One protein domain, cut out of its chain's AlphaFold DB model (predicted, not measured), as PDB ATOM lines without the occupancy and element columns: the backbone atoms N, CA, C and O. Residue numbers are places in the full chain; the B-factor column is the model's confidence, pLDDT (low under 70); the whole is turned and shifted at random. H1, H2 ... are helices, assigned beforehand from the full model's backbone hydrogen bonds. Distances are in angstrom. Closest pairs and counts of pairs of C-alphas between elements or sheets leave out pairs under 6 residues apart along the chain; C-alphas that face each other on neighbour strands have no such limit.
ATOM      1  N   LYS A 128     -52.082  16.430  49.256       92.94
ATOM      2  CA  LYS A 128     -51.678  17.830  49.443       92.94
ATOM      3  C   LYS A 128     -52.527  18.830  48.675       92.94
ATOM      4  O   LYS A 128     -52.437  20.015  49.000       92.94
ATOM      5  N   LYS A 129     -53.386  18.392  47.747       95.56
ATOM      6  CA  LYS A 129     -54.188  19.267  46.875       95.56
ATOM      7  C   LYS A 129     -54.853  20.412  47.636       95.56
ATOM      8  O   LYS A 129     -54.663  21.568  47.283       95.56
ATOM      9  N   GLN A 130     -55.560  20.122  48.733       94.81
ATOM     10  CA  GLN A 130     -56.230  21.169  49.516       94.81
ATOM     11  C   GLN A 130     -55.262  22.161  50.174       94.81
ATOM     12  O   GLN A 130     -55.572  23.347  50.270       94.81
ATOM     13  N   LYS A 131     -54.100  21.701  50.653       96.06
ATOM     14  CA  LYS A 131     -53.088  22.579  51.264       96.06
ATOM     15  C   LYS A 131     -52.430  23.465  50.205       96.06
ATOM     16  O   LYS A 131     -52.289  24.661  50.433       96.06
ATOM     17  N   ILE A 132     -52.105  22.889  49.048       97.50
ATOM     18  CA  ILE A 132     -51.549  23.609  47.896       97.50
ATOM     19  C   ILE A 132     -52.561  24.631  47.367       97.50
ATOM     20  O   ILE A 132     -52.196  25.775  47.129       97.50
ATOM     21  N   TYR A 133     -53.843  24.277  47.276       97.94
ATOM     22  CA  TYR A 133     -54.894  25.215  46.876       97.94
ATOM     23  C   TYR A 133     -55.040  26.382  47.860       97.94
ATOM     24  O   TYR A 133     -55.065  27.537  47.453       97.94
ATOM     25  N   LYS A 134     -55.051  26.119  49.174       97.81
ATOM     26  CA  LYS A 134     -55.053  27.198  50.179       97.81
ATOM     27  C   LYS A 134     -53.829  28.106  50.044       97.81
ATOM     28  O   LYS A 134     -53.963  29.317  50.178       97.81
ATOM     29  N   HIS A 135     -52.660  27.529  49.762       97.81
ATOM     30  CA  HIS A 135     -51.438  28.284  49.493       97.81
ATOM     31  C   HIS A 135     -51.533  29.126  48.205       97.81
ATOM     32  O   HIS A 135     -51.019  30.241  48.161       97.81
ATOM     33  N   PHE A 136     -52.229  28.641  47.174       98.19
ATOM     34  CA  PHE A 136     -52.550  29.423  45.979       98.19
ATOM     35  C   PHE A 136     -53.485  30.601  46.290       98.19
ATOM     36  O   PHE A 136     -53.217  31.726  45.880       98.19
ATOM     37  N   CYS A 137     -54.541  30.386  47.078       97.81
ATOM     38  CA  CYS A 137     -55.526  31.426  47.390       97.81
ATOM     39  C   CYS A 137     -54.974  32.611  48.201       97.81
ATOM     40  O   CYS A 137     -55.615  33.658  48.240       97.81
ATOM     41  N   ILE A 138     -53.824  32.466  48.867       97.31
ATOM     42  CA  ILE A 138     -53.180  33.573  49.597       97.31
ATOM     43  C   ILE A 138     -52.237  34.404  48.718       97.31
ATOM     44  O   ILE A 138     -51.687  35.397  49.191       97.31
ATOM     45  N   GLN A 139     -52.030  34.014  47.457       97.88
ATOM     46  CA  GLN A 139     -51.165  34.759  46.550       97.88
ATOM     47  C   GLN A 139     -51.840  36.059  46.091       97.88
ATOM     48  O   GLN A 139     -53.046  36.071  45.825       97.88
ATOM     49  N   PRO A 140     -51.079  37.157  45.929       97.12
ATOM     50  CA  PRO A 140     -51.645  38.470  45.605       97.12
ATOM     51  C   PRO A 140     -52.321  38.516  44.227       97.12
ATOM     52  O   PRO A 140     -53.228  39.314  44.007       97.12
ATOM     53  N   TYR A 141     -51.904  37.648  43.306       95.88
ATOM     54  CA  TYR A 141     -52.396  37.572  41.930       95.88
ATOM     55  C   TYR A 141     -53.491  36.515  41.717       95.88
ATOM     56  O   TYR A 141     -53.922  36.330  40.586       95.88
ATOM     57  N   GLN A 142     -53.958  35.810  42.758       95.81
ATOM     58  CA  GLN A 142     -54.848  34.645  42.594       95.81
ATOM     59  C   GLN A 142     -56.132  34.945  41.797       95.81
ATOM     60  O   GLN A 142     -56.569  34.122  41.000       95.81
ATOM     61  N   ALA A 143     -56.699  36.147  41.963       95.69
ATOM     62  CA  ALA A 143     -57.945  36.545  41.306       95.69
ATOM     63  C   ALA A 143     -57.796  36.761  39.788       95.69
ATOM     64  O   ALA A 143     -58.777  36.646  39.063       95.69
ATOM     65  N   ASN A 144     -56.581  37.072  39.327       96.75
ATOM     66  CA  ASN A 144     -56.225  37.290  37.924       96.75
ATOM     67  C   ASN A 144     -54.940  36.510  37.623       96.75
ATOM     68  O   ASN A 144     -53.928  37.077  37.203       96.75
ATOM     69  N   PHE A 145     -54.946  35.217  37.951       98.19
ATOM     70  CA  PHE A 145     -53.789  34.367  37.728       98.19
ATOM     71  C   PHE A 145     -53.634  34.112  36.230       98.19
ATOM     72  O   PHE A 145     -54.554  33.634  35.574       98.19
ATOM     73  N   THR A 146     -52.465  34.438  35.692       98.12
ATOM     74  CA  THR A 146     -52.155  34.360  34.257       98.12
ATOM     75  C   THR A 146     -50.828  33.650  34.049       98.12
ATOM     76  O   THR A 146     -50.064  33.454  34.998       98.12
ATOM     77  N   LYS A 147     -50.501  33.312  32.798       97.56
ATOM     78  CA  LYS A 147     -49.245  32.633  32.443       97.56
ATOM     79  C   LYS A 147     -47.987  33.324  32.990       97.56
ATOM     80  O   LYS A 147     -47.041  32.643  33.384       97.56
ATOM     81  N   ARG A 148     -47.971  34.661  33.078       97.69
ATOM     82  CA  ARG A 148     -46.849  35.429  33.662       97.69
ATOM     83  C   ARG A 148     -46.580  35.101  35.127       97.69
ATOM     84  O   ARG A 148     -45.432  35.138  35.553       97.69
ATOM     85  N   HIS A 149     -47.625  34.764  35.875       98.38
ATOM     86  CA  HIS A 149     -47.547  34.492  37.304       98.38
ATOM     87  C   HIS A 149     -47.118  33.050  37.617       98.38
ATOM     88  O   HIS A 149     -46.795  32.754  38.766       98.38
ATOM     89  N   ILE A 150     -47.096  32.142  36.628       98.12
ATOM     90  CA  ILE A 150     -46.788  30.720  36.855       98.12
ATOM     91  C   ILE A 150     -45.405  30.548  37.480       98.12
ATOM     92  O   ILE A 150     -45.278  29.842  38.476       98.12
ATOM     93  N   LYS A 151     -44.381  31.218  36.943       97.88
ATOM     94  CA  LYS A 151     -43.011  31.120  37.461       97.88
ATOM     95  C   LYS A 151     -42.923  31.538  38.930       97.88
ATOM     96  O   LYS A 151     -42.362  30.805  39.744       97.88
ATOM     97  N   ASP A 152     -43.511  32.686  39.258       98.19
ATOM     98  CA  ASP A 152     -43.514  33.235  40.614       98.19
ATOM     99  C   ASP A 152     -44.278  32.317  41.572       98.19
ATOM    100  O   ASP A 152     -43.844  32.084  42.701       98.19
ATOM    101  N   TYR A 153     -45.388  31.732  41.113       98.44
ATOM    102  CA  TYR A 153     -46.137  30.772  41.911       98.44
ATOM    103  C   TYR A 153     -45.380  29.464  42.129       98.44
ATOM    104  O   TYR A 153     -45.367  28.956  43.246       98.44
ATOM    105  N   VAL A 154     -44.715  28.924  41.105       98.19
ATOM    106  CA  VAL A 154     -43.879  27.720  41.237       98.19
ATOM    107  C   VAL A 154     -42.740  27.973  42.224       98.19
ATOM    108  O   VAL A 154     -42.452  27.110  43.048       98.19
ATOM    109  N   GLN A 155     -42.141  29.165  42.210       98.38
ATOM    110  CA  GLN A 155     -41.133  29.559  43.195       98.38
ATOM    111  C   GLN A 155     -41.713  29.666  44.615       98.38
ATOM    112  O   GLN A 155     -41.096  29.193  45.569       98.38
ATOM    113  N   ALA A 156     -42.905  30.249  44.776       98.25
ATOM    114  CA  ALA A 156     -43.583  30.293  46.070       98.25
ATOM    115  C   ALA A 156     -43.940  28.882  46.573       98.25
ATOM    116  O   ALA A 156     -43.775  28.576  47.753       98.25
ATOM    117  N   LEU A 157     -44.396  28.007  45.673       97.69
ATOM    118  CA  LEU A 157     -44.730  26.618  45.968       97.69
ATOM    119  C   LEU A 157     -43.492  25.802  46.360       97.69
ATOM    120  O   LEU A 157     -43.572  25.012  47.294       97.69
ATOM    121  N   ASP A 158     -42.354  26.021  45.700       97.75
ATOM    122  CA  ASP A 158     -41.064  25.427  46.068       97.75
ATOM    123  C   ASP A 158     -40.710  25.747  47.529       97.75
ATOM    124  O   ASP A 158     -40.449  24.842  48.325       97.75
ATOM    125  N   GLY A 159     -40.819  27.025  47.910       96.81
ATOM    126  CA  GLY A 159     -40.603  27.470  49.286       96.81
ATOM    127  C   GLY A 159     -41.606  26.868  50.274       96.81
ATOM    128  O   GLY A 159     -41.218  26.419  51.353       96.81
ATOM    129  N   PHE A 160     -42.886  26.794  49.900       95.88
ATOM    130  CA  PHE A 160     -43.932  26.170  50.715       95.88
ATOM    131  C   PHE A 160     -43.681  24.678  50.968       95.88
ATOM    132  O   PHE A 160     -43.914  24.189  52.076       95.88
ATOM    133  N   LEU A 161     -43.198  23.958  49.955       95.19
ATOM    134  CA  LEU A 161     -42.844  22.541  50.043       95.19
ATOM    135  C   LEU A 161     -41.436  22.307  50.617       95.19
ATOM    136  O   LEU A 161     -41.083  21.161  50.889       95.19
ATOM    137  N   GLN A 162     -40.666  23.376  50.849       95.44
ATOM    138  CA  GLN A 162     -39.278  23.343  51.320       95.44
ATOM    139  C   GLN A 162     -38.363  22.523  50.397       95.44
ATOM    140  O   GLN A 162     -37.540  21.734  50.858       95.44
ATOM    141  N   MET A 163     -38.521  22.714  49.085       94.69
ATOM    142  CA  MET A 163     -37.786  21.973  48.053       94.69
ATOM    143  C   MET A 163     -36.430  22.598  47.698       94.69
ATOM    144  O   MET A 163     -35.750  22.109  46.798       94.69
ATOM    145  N   ASP A 164     -36.013  23.645  48.412       95.25
ATOM    146  CA  ASP A 164     -34.696  24.280  48.297       95.25
ATOM    147  C   ASP A 164     -34.333  24.670  46.839       95.25
ATOM    148  O   ASP A 164     -33.199  24.516  46.387       95.25
ATOM    149  N   GLY A 165     -35.314  25.162  46.075       96.44
ATOM    150  CA  GLY A 165     -35.182  25.608  44.684       96.44
ATOM    151  C   GLY A 165     -35.272  24.495  43.633       96.44
ATOM    152  O   GLY A 165     -35.212  24.773  42.430       96.44
ATOM    153  N   LYS A 166     -35.409  23.230  44.046       96.56
ATOM    154  CA  LYS A 166     -35.423  22.080  43.132       96.56
ATOM    155  C   LYS A 166     -36.647  22.061  42.221       96.56
ATOM    156  O   LYS A 166     -36.512  21.689  41.055       96.56
ATOM    157  N   LEU A 167     -37.820  22.459  42.709       96.38
ATOM    158  CA  LEU A 167     -39.045  22.469  41.913       96.38
ATOM    159  C   LEU A 167     -38.936  23.489  40.782       96.38
ATOM    160  O   LEU A 167     -39.104  23.132  39.619       96.38
ATOM    161  N   ILE A 168     -38.584  24.734  41.108       97.00
ATOM    162  CA  ILE A 168     -38.466  25.810  40.113       97.00
ATOM    163  C   ILE A 168     -37.319  25.569  39.118       97.00
ATOM    164  O   ILE A 168     -37.412  25.943  37.948       97.00
ATOM    165  N   ALA A 169     -36.240  24.907  39.544       96.81
ATOM    166  CA  ALA A 169     -35.138  24.557  38.653       96.81
ATOM    167  C   ALA A 169     -35.549  23.525  37.588       96.81
ATOM    168  O   ALA A 169     -35.104  23.624  36.439       96.81
ATOM    169  N   ASN A 170     -36.402  22.560  37.953       96.62
ATOM    170  CA  ASN A 170     -36.723  21.399  37.121       96.62
ATOM    171  C   ASN A 170     -38.058  21.519  36.366       96.62
ATOM    172  O   ASN A 170     -38.159  21.006  35.253       96.62
ATOM    173  N   PHE A 171     -39.070  22.187  36.922       96.81
ATOM    174  CA  PHE A 171     -40.375  22.315  36.273       96.81
ATOM    175  C   PHE A 171     -40.350  23.415  35.204       96.81
ATOM    176  O   PHE A 171     -40.302  24.607  35.515       96.81
ATOM    177  N   LYS A 172     -40.367  23.008  33.931       96.00
ATOM    178  CA  LYS A 172     -40.456  23.908  32.771       96.00
ATOM    179  C   LYS A 172     -41.910  23.998  32.343       96.00
ATOM    180  O   LYS A 172     -42.432  23.067  31.739       96.00
ATOM    181  N   TYR A 173     -42.575  25.086  32.709       95.69
ATOM    182  CA  TYR A 173     -44.001  25.245  32.435       95.69
ATOM    183  C   TYR A 173     -44.259  25.714  31.000       95.69
ATOM    184  O   TYR A 173     -45.334  25.474  30.467       95.69
ATOM    185  N   GLU A 174     -43.291  26.366  30.357       96.06
ATOM    186  CA  GLU A 174     -43.456  27.005  29.053       96.06
ATOM    187  C   GLU A 174     -44.004  26.063  27.962       96.06
ATOM    188  O   GLU A 174     -44.985  26.465  27.329       96.06
ATOM    189  N   PRO A 175     -43.498  24.819  27.798       96.06
ATOM    190  CA  PRO A 175     -44.011  23.876  26.796       96.06
ATOM    191  C   PRO A 175     -45.468  23.452  27.027       96.06
ATOM    192  O   PRO A 175     -46.151  23.020  26.107       96.06
ATOM    193  N   HIS A 176     -45.969  23.564  28.259       94.50
ATOM    194  CA  HIS A 176     -47.340  23.176  28.606       94.50
ATOM    195  C   HIS A 176     -48.365  24.286  28.351       94.50
ATOM    196  O   HIS A 176     -49.564  24.040  28.427       94.50
ATOM    197  N   TYR A 177     -47.899  25.504  28.065       95.31
ATOM    198  CA  TYR A 177     -48.737  26.691  27.909       95.31
ATOM    199  C   TYR A 177     -48.408  27.462  26.628       95.31
ATOM    200  O   TYR A 177     -48.646  28.665  26.582       95.31
ATOM    201  N   GLU A 178     -47.827  26.833  25.603       95.50
ATOM    202  CA  GLU A 178     -47.395  27.517  24.370       95.50
ATOM    203  C   GLU A 178     -48.531  28.299  23.699       95.50
ATOM    204  O   GLU A 178     -48.336  29.455  23.325       95.50
ATOM    205  N   GLU A 179     -49.724  27.707  23.653       95.56
ATOM    206  CA  GLU A 179     -50.926  28.290  23.047       95.56
ATOM    207  C   GLU A 179     -51.587  29.370  23.916       95.56
ATOM    208  O   GLU A 179     -52.352  30.188  23.411       95.56
ATOM    209  N   VAL A 180     -51.267  29.406  25.214       95.12
ATOM    210  CA  VAL A 180     -51.872  30.334  26.175       95.12
ATOM    211  C   VAL A 180     -51.144  31.675  26.144       95.12
ATOM    212  O   VAL A 180     -49.913  31.761  26.297       95.12
ATOM    213  N   GLY A 181     -51.917  32.747  25.979       95.75
ATOM    214  CA  GLY A 181     -51.408  34.114  25.982       95.75
ATOM    215  C   GLY A 181     -50.794  34.507  27.332       95.75
ATOM    216  O   GLY A 181     -51.179  34.022  28.390       95.75
ATOM    217  N   MET A 182     -49.839  35.443  27.333       95.56
ATOM    218  CA  MET A 182     -49.188  35.887  28.581       95.56
ATOM    219  C   MET A 182     -50.156  36.521  29.600       95.56
ATOM    220  O   MET A 182     -49.921  36.432  30.803       95.56
ATOM    221  N   GLU A 183     -51.219  37.159  29.113       96.31
ATOM    222  CA  GLU A 183     -52.260  37.817  29.921       96.31
ATOM    223  C   GLU A 183     -53.517  36.958  30.071       96.31
ATOM    224  O   GLU A 183     -54.494  37.386  30.678       96.31
ATOM    225  N   GLU A 184     -53.526  35.773  29.468       96.56
ATOM    226  CA  GLU A 184     -54.675  34.891  29.526       96.56
ATOM    227  C   GLU A 184     -54.752  34.240  30.904       96.56
ATOM    228  O   GLU A 184     -53.734  33.859  31.495       96.56
ATOM    229  N   ASN A 185     -55.974  34.160  31.430       96.88
ATOM    230  CA  ASN A 185     -56.220  33.586  32.738       96.88
ATOM    231  C   ASN A 185     -55.956  32.081  32.705       96.88
ATOM    232  O   ASN A 185     -56.470  31.368  31.848       96.88
ATOM    233  N   VAL A 186     -55.204  31.603  33.689       97.62
ATOM    234  CA  VAL A 186     -54.928  30.183  33.906       97.62
ATOM    235  C   VAL A 186     -55.688  29.762  35.156       97.62
ATOM    236  O   VAL A 186     -55.600  30.431  36.185       97.62
ATOM    237  N   GLN A 187     -56.454  28.673  35.097       97.44
ATOM    238  CA  GLN A 187     -57.111  28.172  36.301       97.44
ATOM    239  C   GLN A 187     -56.101  27.427  37.175       97.44
ATOM    240  O   GLN A 187     -55.163  26.793  36.685       97.44
ATOM    241  N   PHE A 188     -56.312  27.461  38.493       97.25
ATOM    242  CA  PHE A 188     -55.491  26.680  39.422       97.25
ATOM    243  C   PHE A 188     -55.498  25.191  39.070       97.25
ATOM    244  O   PHE A 188     -54.453  24.549  39.126       97.25
ATOM    245  N   GLU A 189     -56.667  24.650  38.718       97.88
ATOM    246  CA  GLU A 189     -56.824  23.229  38.400       97.88
ATOM    247  C   GLU A 189     -55.970  22.821  37.193       97.88
ATOM    248  O   GLU A 189     -55.312  21.786  37.260       97.88
ATOM    249  N   ASP A 190     -55.870  23.674  36.168       97.44
ATOM    250  CA  ASP A 190     -55.039  23.414  34.987       97.44
ATOM    251  C   ASP A 190     -53.552  23.363  35.362       97.44
ATOM    252  O   ASP A 190     -52.841  22.419  35.018       97.44
ATOM    253  N   LEU A 191     -53.074  24.355  36.125       97.81
ATOM    254  CA  LEU A 191     -51.694  24.370  36.624       97.81
ATOM    255  C   LEU A 191     -51.387  23.165  37.497       97.81
ATOM    256  O   LEU A 191     -50.329  22.546  37.378       97.81
ATOM    257  N   TYR A 192     -52.309  22.847  38.394       97.56
ATOM    258  CA  TYR A 192     -52.164  21.748  39.317       97.56
ATOM    259  C   TYR A 192     -52.107  20.402  38.587       97.56
ATOM    260  O   TYR A 192     -51.286  19.546  38.928       97.56
ATOM    261  N   GLU A 193     -52.947  20.217  37.570       96.69
ATOM    262  CA  GLU A 193     -52.955  19.026  36.732       96.69
ATOM    263  C   GLU A 193     -51.650  18.887  35.945       96.69
ATOM    264  O   GLU A 193     -51.037  17.818  35.992       96.69
ATOM    265  N   VAL A 194     -51.185  19.955  35.288       97.06
ATOM    266  CA  VAL A 194     -49.905  19.962  34.559       97.06
ATOM    267  C   VAL A 194     -48.749  19.623  35.497       97.06
ATOM    268  O   VAL A 194     -47.951  18.735  35.198       97.06
ATOM    269  N   LEU A 195     -48.689  20.267  36.664       96.69
ATOM    270  CA  LEU A 195     -47.651  20.022  37.660       96.69
ATOM    271  C   LEU A 195     -47.670  18.572  38.163       96.69
ATOM    272  O   LEU A 195     -46.624  17.933  38.258       96.69
ATOM    273  N   THR A 196     -48.857  18.038  38.466       95.44
ATOM    274  CA  THR A 196     -49.009  16.661  38.959       95.44
ATOM    275  C   THR A 196     -48.623  15.648  37.884       95.44
ATOM    276  O   THR A 196     -47.934  14.674  38.184       95.44
ATOM    277  N   LYS A 197     -49.031  15.874  36.627       94.44
ATOM    278  CA  LYS A 197     -48.655  15.025  35.487       94.44
ATOM    279  C   LYS A 197     -47.152  15.043  35.247       94.44
ATOM    280  O   LYS A 197     -46.572  13.984  35.045       94.44
ATOM    281  N   TRP A 198     -46.527  16.216  35.308       95.38
ATOM    282  CA  TRP A 198     -45.079  16.351  35.183       95.38
ATOM    283  C   TRP A 198     -44.339  15.614  36.304       95.38
ATOM    284  O   TRP A 198     -43.439  14.826  36.028       95.38
ATOM    285  N   ALA A 199     -44.746  15.809  37.561       94.12
ATOM    286  CA  ALA A 199     -44.097  15.171  38.705       94.12
ATOM    287  C   ALA A 199     -44.267  13.640  38.707       94.12
ATOM    288  O   ALA A 199     -43.409  12.917  39.205       94.12
ATOM    289  N   ALA A 200     -45.374  13.144  38.151       91.94
ATOM    290  CA  ALA A 200     -45.670  11.722  37.999       91.94
ATOM    291  C   ALA A 200     -45.214  11.141  36.643       91.94
ATOM    292  O   ALA A 200     -45.567  10.004  36.324       91.94
ATOM    293  N   ASN A 201     -44.468  11.896  35.832       90.50
ATOM    294  CA  ASN A 201     -43.970  11.413  34.548       90.50
ATOM    295  C   ASN A 201     -42.823  10.399  34.780       90.50
ATOM    296  O   ASN A 201     -41.881  10.723  35.512       90.50
ATOM    297  N   PRO A 202     -42.867   9.193  34.172       83.69
ATOM    298  CA  PRO A 202     -41.755   8.242  34.204       83.69
ATOM    299  C   PRO A 202     -40.400   8.844  33.815       83.69
ATOM    300  O   PRO A 202     -39.407   8.561  34.482       83.69
ATOM    301  N   ASP A 203     -40.378   9.734  32.821       86.19
ATOM    302  CA  ASP A 203     -39.157  10.353  32.288       86.19
ATOM    303  C   ASP A 203     -38.588  11.432  33.218       86.19
ATOM    304  O   ASP A 203     -37.412  11.803  33.152       86.19
ATOM    305  N   GLN A 204     -39.413  11.952  34.129       84.69
ATOM    306  CA  GLN A 204     -38.964  12.878  35.154       84.69
ATOM    307  C   GLN A 204     -38.296  12.063  36.256       84.69
ATOM    308  O   GLN A 204     -38.971  11.599  37.158       84.69
ATOM    309  N   LEU A 205     -36.978  11.874  36.214       78.94
ATOM    310  CA  LEU A 205     -36.232  11.144  37.257       78.94
ATOM    311  C   LEU A 205     -35.445  12.065  38.200       78.94
ATOM    312  O   LEU A 205     -34.804  11.591  39.136       78.94
ATOM    313  N   THR A 206     -35.480  13.381  37.968       86.00
ATOM    314  CA  THR A 206     -34.624  14.331  38.694       86.00
ATOM    315  C   THR A 206     -35.099  14.631  40.110       86.00
ATOM    316  O   THR A 206     -34.294  15.076  40.923       86.00
ATOM    317  N   LEU A 207     -36.376  14.380  40.417       90.88
ATOM    318  CA  LEU A 207     -36.951  14.591  41.744       90.88
ATOM    319  C   LEU A 207     -37.500  13.274  42.292       90.88
ATOM    320  O   LEU A 207     -38.207  12.519  41.622       90.88
ATOM    321  N   SER A 208     -37.147  13.002  43.538       90.81
ATOM    322  CA  SER A 208     -37.642  11.878  44.320       90.81
ATOM    323  C   SER A 208     -38.896  12.274  45.101       90.81
ATOM    324  O   SER A 208     -39.217  13.455  45.248       90.81
ATOM    325  N   PHE A 209     -39.612  11.290  45.646       90.31
ATOM    326  CA  PHE A 209     -40.704  11.580  46.579       90.31
ATOM    327  C   PHE A 209     -40.198  12.349  47.805       90.31
ATOM    328  O   PHE A 209     -40.887  13.228  48.315       90.31
ATOM    329  N   GLU A 210     -39.001  12.012  48.275       90.88
ATOM    330  CA  GLU A 210     -38.371  12.595  49.453       90.88
ATOM    331  C   GLU A 210     -38.112  14.097  49.257       90.88
ATOM    332  O   GLU A 210     -38.244  14.867  50.206       90.88
ATOM    333  N   ASP A 211     -37.860  14.538  48.020       92.12
ATOM    334  CA  ASP A 211     -37.782  15.963  47.693       92.12
ATOM    335  C   ASP A 211     -39.131  16.669  47.895       92.12
ATOM    336  O   ASP A 211     -39.177  17.744  48.485       92.12
ATOM    337  N   PHE A 212     -40.242  16.063  47.457       90.31
ATOM    338  CA  PHE A 212     -41.585  16.631  47.641       90.31
ATOM    339  C   PHE A 212     -42.052  16.593  49.104       90.31
ATOM    340  O   PHE A 212     -42.751  17.495  49.567       90.31
ATOM    341  N   ALA A 213     -41.678  15.546  49.841       88.88
ATOM    342  CA  ALA A 213     -42.078  15.330  51.228       88.88
ATOM    343  C   ALA A 213     -41.146  15.994  52.262       88.88
ATOM    344  O   ALA A 213     -41.409  15.883  53.461       88.88
ATOM    345  N   ALA A 214     -40.110  16.720  51.825       87.38
ATOM    346  CA  ALA A 214     -39.071  17.295  52.683       87.38
ATOM    347  C   ALA A 214     -39.625  18.102  53.874       87.38
ATOM    348  O   ALA A 214     -39.130  17.985  54.999       87.38
ATOM    349  N   ALA A 215     -40.693  18.879  53.659       83.19
ATOM    350  CA  ALA A 215     -41.330  19.664  54.714       83.19
ATOM    351  C   ALA A 215     -41.963  18.818  55.839       83.19
ATOM    352  O   ALA A 215     -42.023  19.266  56.984       83.19
ATOM    353  N   GLU A 216     -42.449  17.605  55.549       78.50
ATOM    354  CA  GLU A 216     -43.093  16.758  56.563       78.50
ATOM    355  C   GLU A 216     -42.085  16.168  57.547       78.50
ATOM    356  O   GLU A 216     -42.373  16.062  58.740       78.50
ATOM    357  N   ASP A 217     -40.893  15.818  57.071       68.06
ATOM    358  CA  ASP A 217     -39.855  15.244  57.924       68.06
ATOM    359  C   ASP A 217     -39.215  16.293  58.837       68.06
ATOM    360  O   ASP A 217     -38.843  15.977  59.967       68.06
ATOM    361  N   ARG A 218     -39.184  17.561  58.409       67.31
ATOM    362  CA  ARG A 218     -38.707  18.680  59.239       67.31
ATOM    363  C   ARG A 218     -39.705  19.092  60.333       67.31
ATOM    364  O   ARG A 218     -39.277  19.617  61.355       67.31
ATOM    365  N   GLN A 219     -41.008  18.829  60.173       60.12
ATOM    366  CA  GLN A 219     -42.039  19.166  61.178       60.12
ATOM    367  C   GLN A 219     -42.200  18.114  62.291       60.12
ATOM    368  O   GLN A 219     -42.507  18.459  63.431       60.12
ATOM    369  N   LYS A 220     -41.954  16.829  62.003       58.22
ATOM    370  CA  LYS A 220     -42.094  15.725  62.978       58.22
ATOM    371  C   LYS A 220     -41.258  15.846  64.273       58.22
ATOM    372  O   LYS A 220     -41.786  15.444  65.313       58.22
ATOM    373  N   PRO A 221     -40.006  16.350  64.290       54.56
ATOM    374  CA  PRO A 221     -39.212  16.369  65.522       54.56
ATOM    375  C   PRO A 221     -39.731  17.351  66.586       54.56
ATOM    376  O   PRO A 221     -39.637  17.053  67.776       54.56
ATOM    377  N   GLU A 222     -40.330  18.483  66.201       52.53
ATOM    378  CA  GLU A 222     -40.816  19.479  67.172       52.53
ATOM    379  C   GLU A 222     -42.144  19.078  67.839       52.53
ATOM    380  O   GLU A 222     -42.343  19.324  69.032       52.53
ATOM    381  N   ASP A 223     -43.036  18.402  67.111       53.84
ATOM    382  CA  ASP A 223     -44.314  17.927  67.660       53.84
ATOM    383  C   ASP A 223     -44.155  16.676  68.541       53.84
ATOM    384  O   ASP A 223     -44.921  16.481  69.491       53.84
ATOM    385  N   ALA A 224     -43.133  15.851  68.284       53.22
ATOM    386  CA  ALA A 224     -42.785  14.717  69.140       53.22
ATOM    387  C   ALA A 224     -42.324  15.173  70.537       53.22
ATOM    388  O   ALA A 224     -42.680  14.552  71.538       53.22
ATOM    389  N   PHE A 225     -41.599  16.293  70.619       51.25
ATOM    390  CA  PHE A 225     -41.141  16.852  71.894       51.25
ATOM    391  C   PHE A 225     -42.283  17.496  72.693       51.25
ATOM    392  O   PHE A 225     -42.351  17.342  73.909       51.25
ATOM    393  N   LYS A 226     -43.240  18.157  72.027       53.75
ATOM    394  CA  LYS A 226     -44.408  18.759  72.700       53.75
ATOM    395  C   LYS A 226     -45.385  17.726  73.269       53.75
ATOM    396  O   LYS A 226     -46.044  18.015  74.260       53.75
ATOM    397  N   LYS A 227     -45.463  16.527  72.682       52.06
ATOM    398  CA  LYS A 227     -46.289  15.416  73.193       52.06
ATOM    399  C   LYS A 227     -45.670  14.636  74.357       52.06
ATOM    400  O   LYS A 227     -46.372  13.840  74.962       52.06
ATOM    401  N   LEU A 228     -44.385  14.835  74.655       50.16
ATOM    402  CA  LEU A 228     -43.690  14.197  75.785       50.16
ATOM    403  C   LEU A 228     -43.635  15.080  77.043       50.16
ATOM    404  O   LEU A 228     -43.210  14.612  78.095       50.16
TER     405      LEU A 228
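This is residues 128 to 228 of the 230 residues of the protein "Hypothetical protein" of Strombidium inclinatum (UniProt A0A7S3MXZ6). A small body is built round H2, with H1 and H3 packed on it and H4 near; H5 is an arm whose residues 219 to 226 stick out. The 101 printed residues have five named helices, H1 to H5, and no named strand: all helix. The whole is only just compact, close to loose (radius of gyration of the C-alphas 15.2 A), spanning 54 by 33 by 19 A.

H1, residues 128 to 137, touches the hub H2, residues 147 to 161; closest C-alphas, Ile 132 and Leu 157, 7.7 A. H3, residues 166 to 170, touches H2; closest C-alphas, Leu 167 and Asp 158, 5.5 A. H4, residues 188 to 199, is near H2. H5, residues 209 to 226, touches H2 with residues 212 to 215 alone; closest C-alphas, Ala 215 and Leu 161, 5.7 A. Every O i to N i+4 pair is within hydrogen-bond range in H1, H3 and H4, 9 of 11 in H2, 7 of 14 in H5.

C-alpha 128 begins H1 at (-51.678, 17.830, 49.443); C-alpha 226 ends H5, 27.3 A long, at (-44.408, 18.759, 72.700).

The printed part has no cut. The H3 to H4 link is long. Residues 217 to 228 have pLDDT under 70.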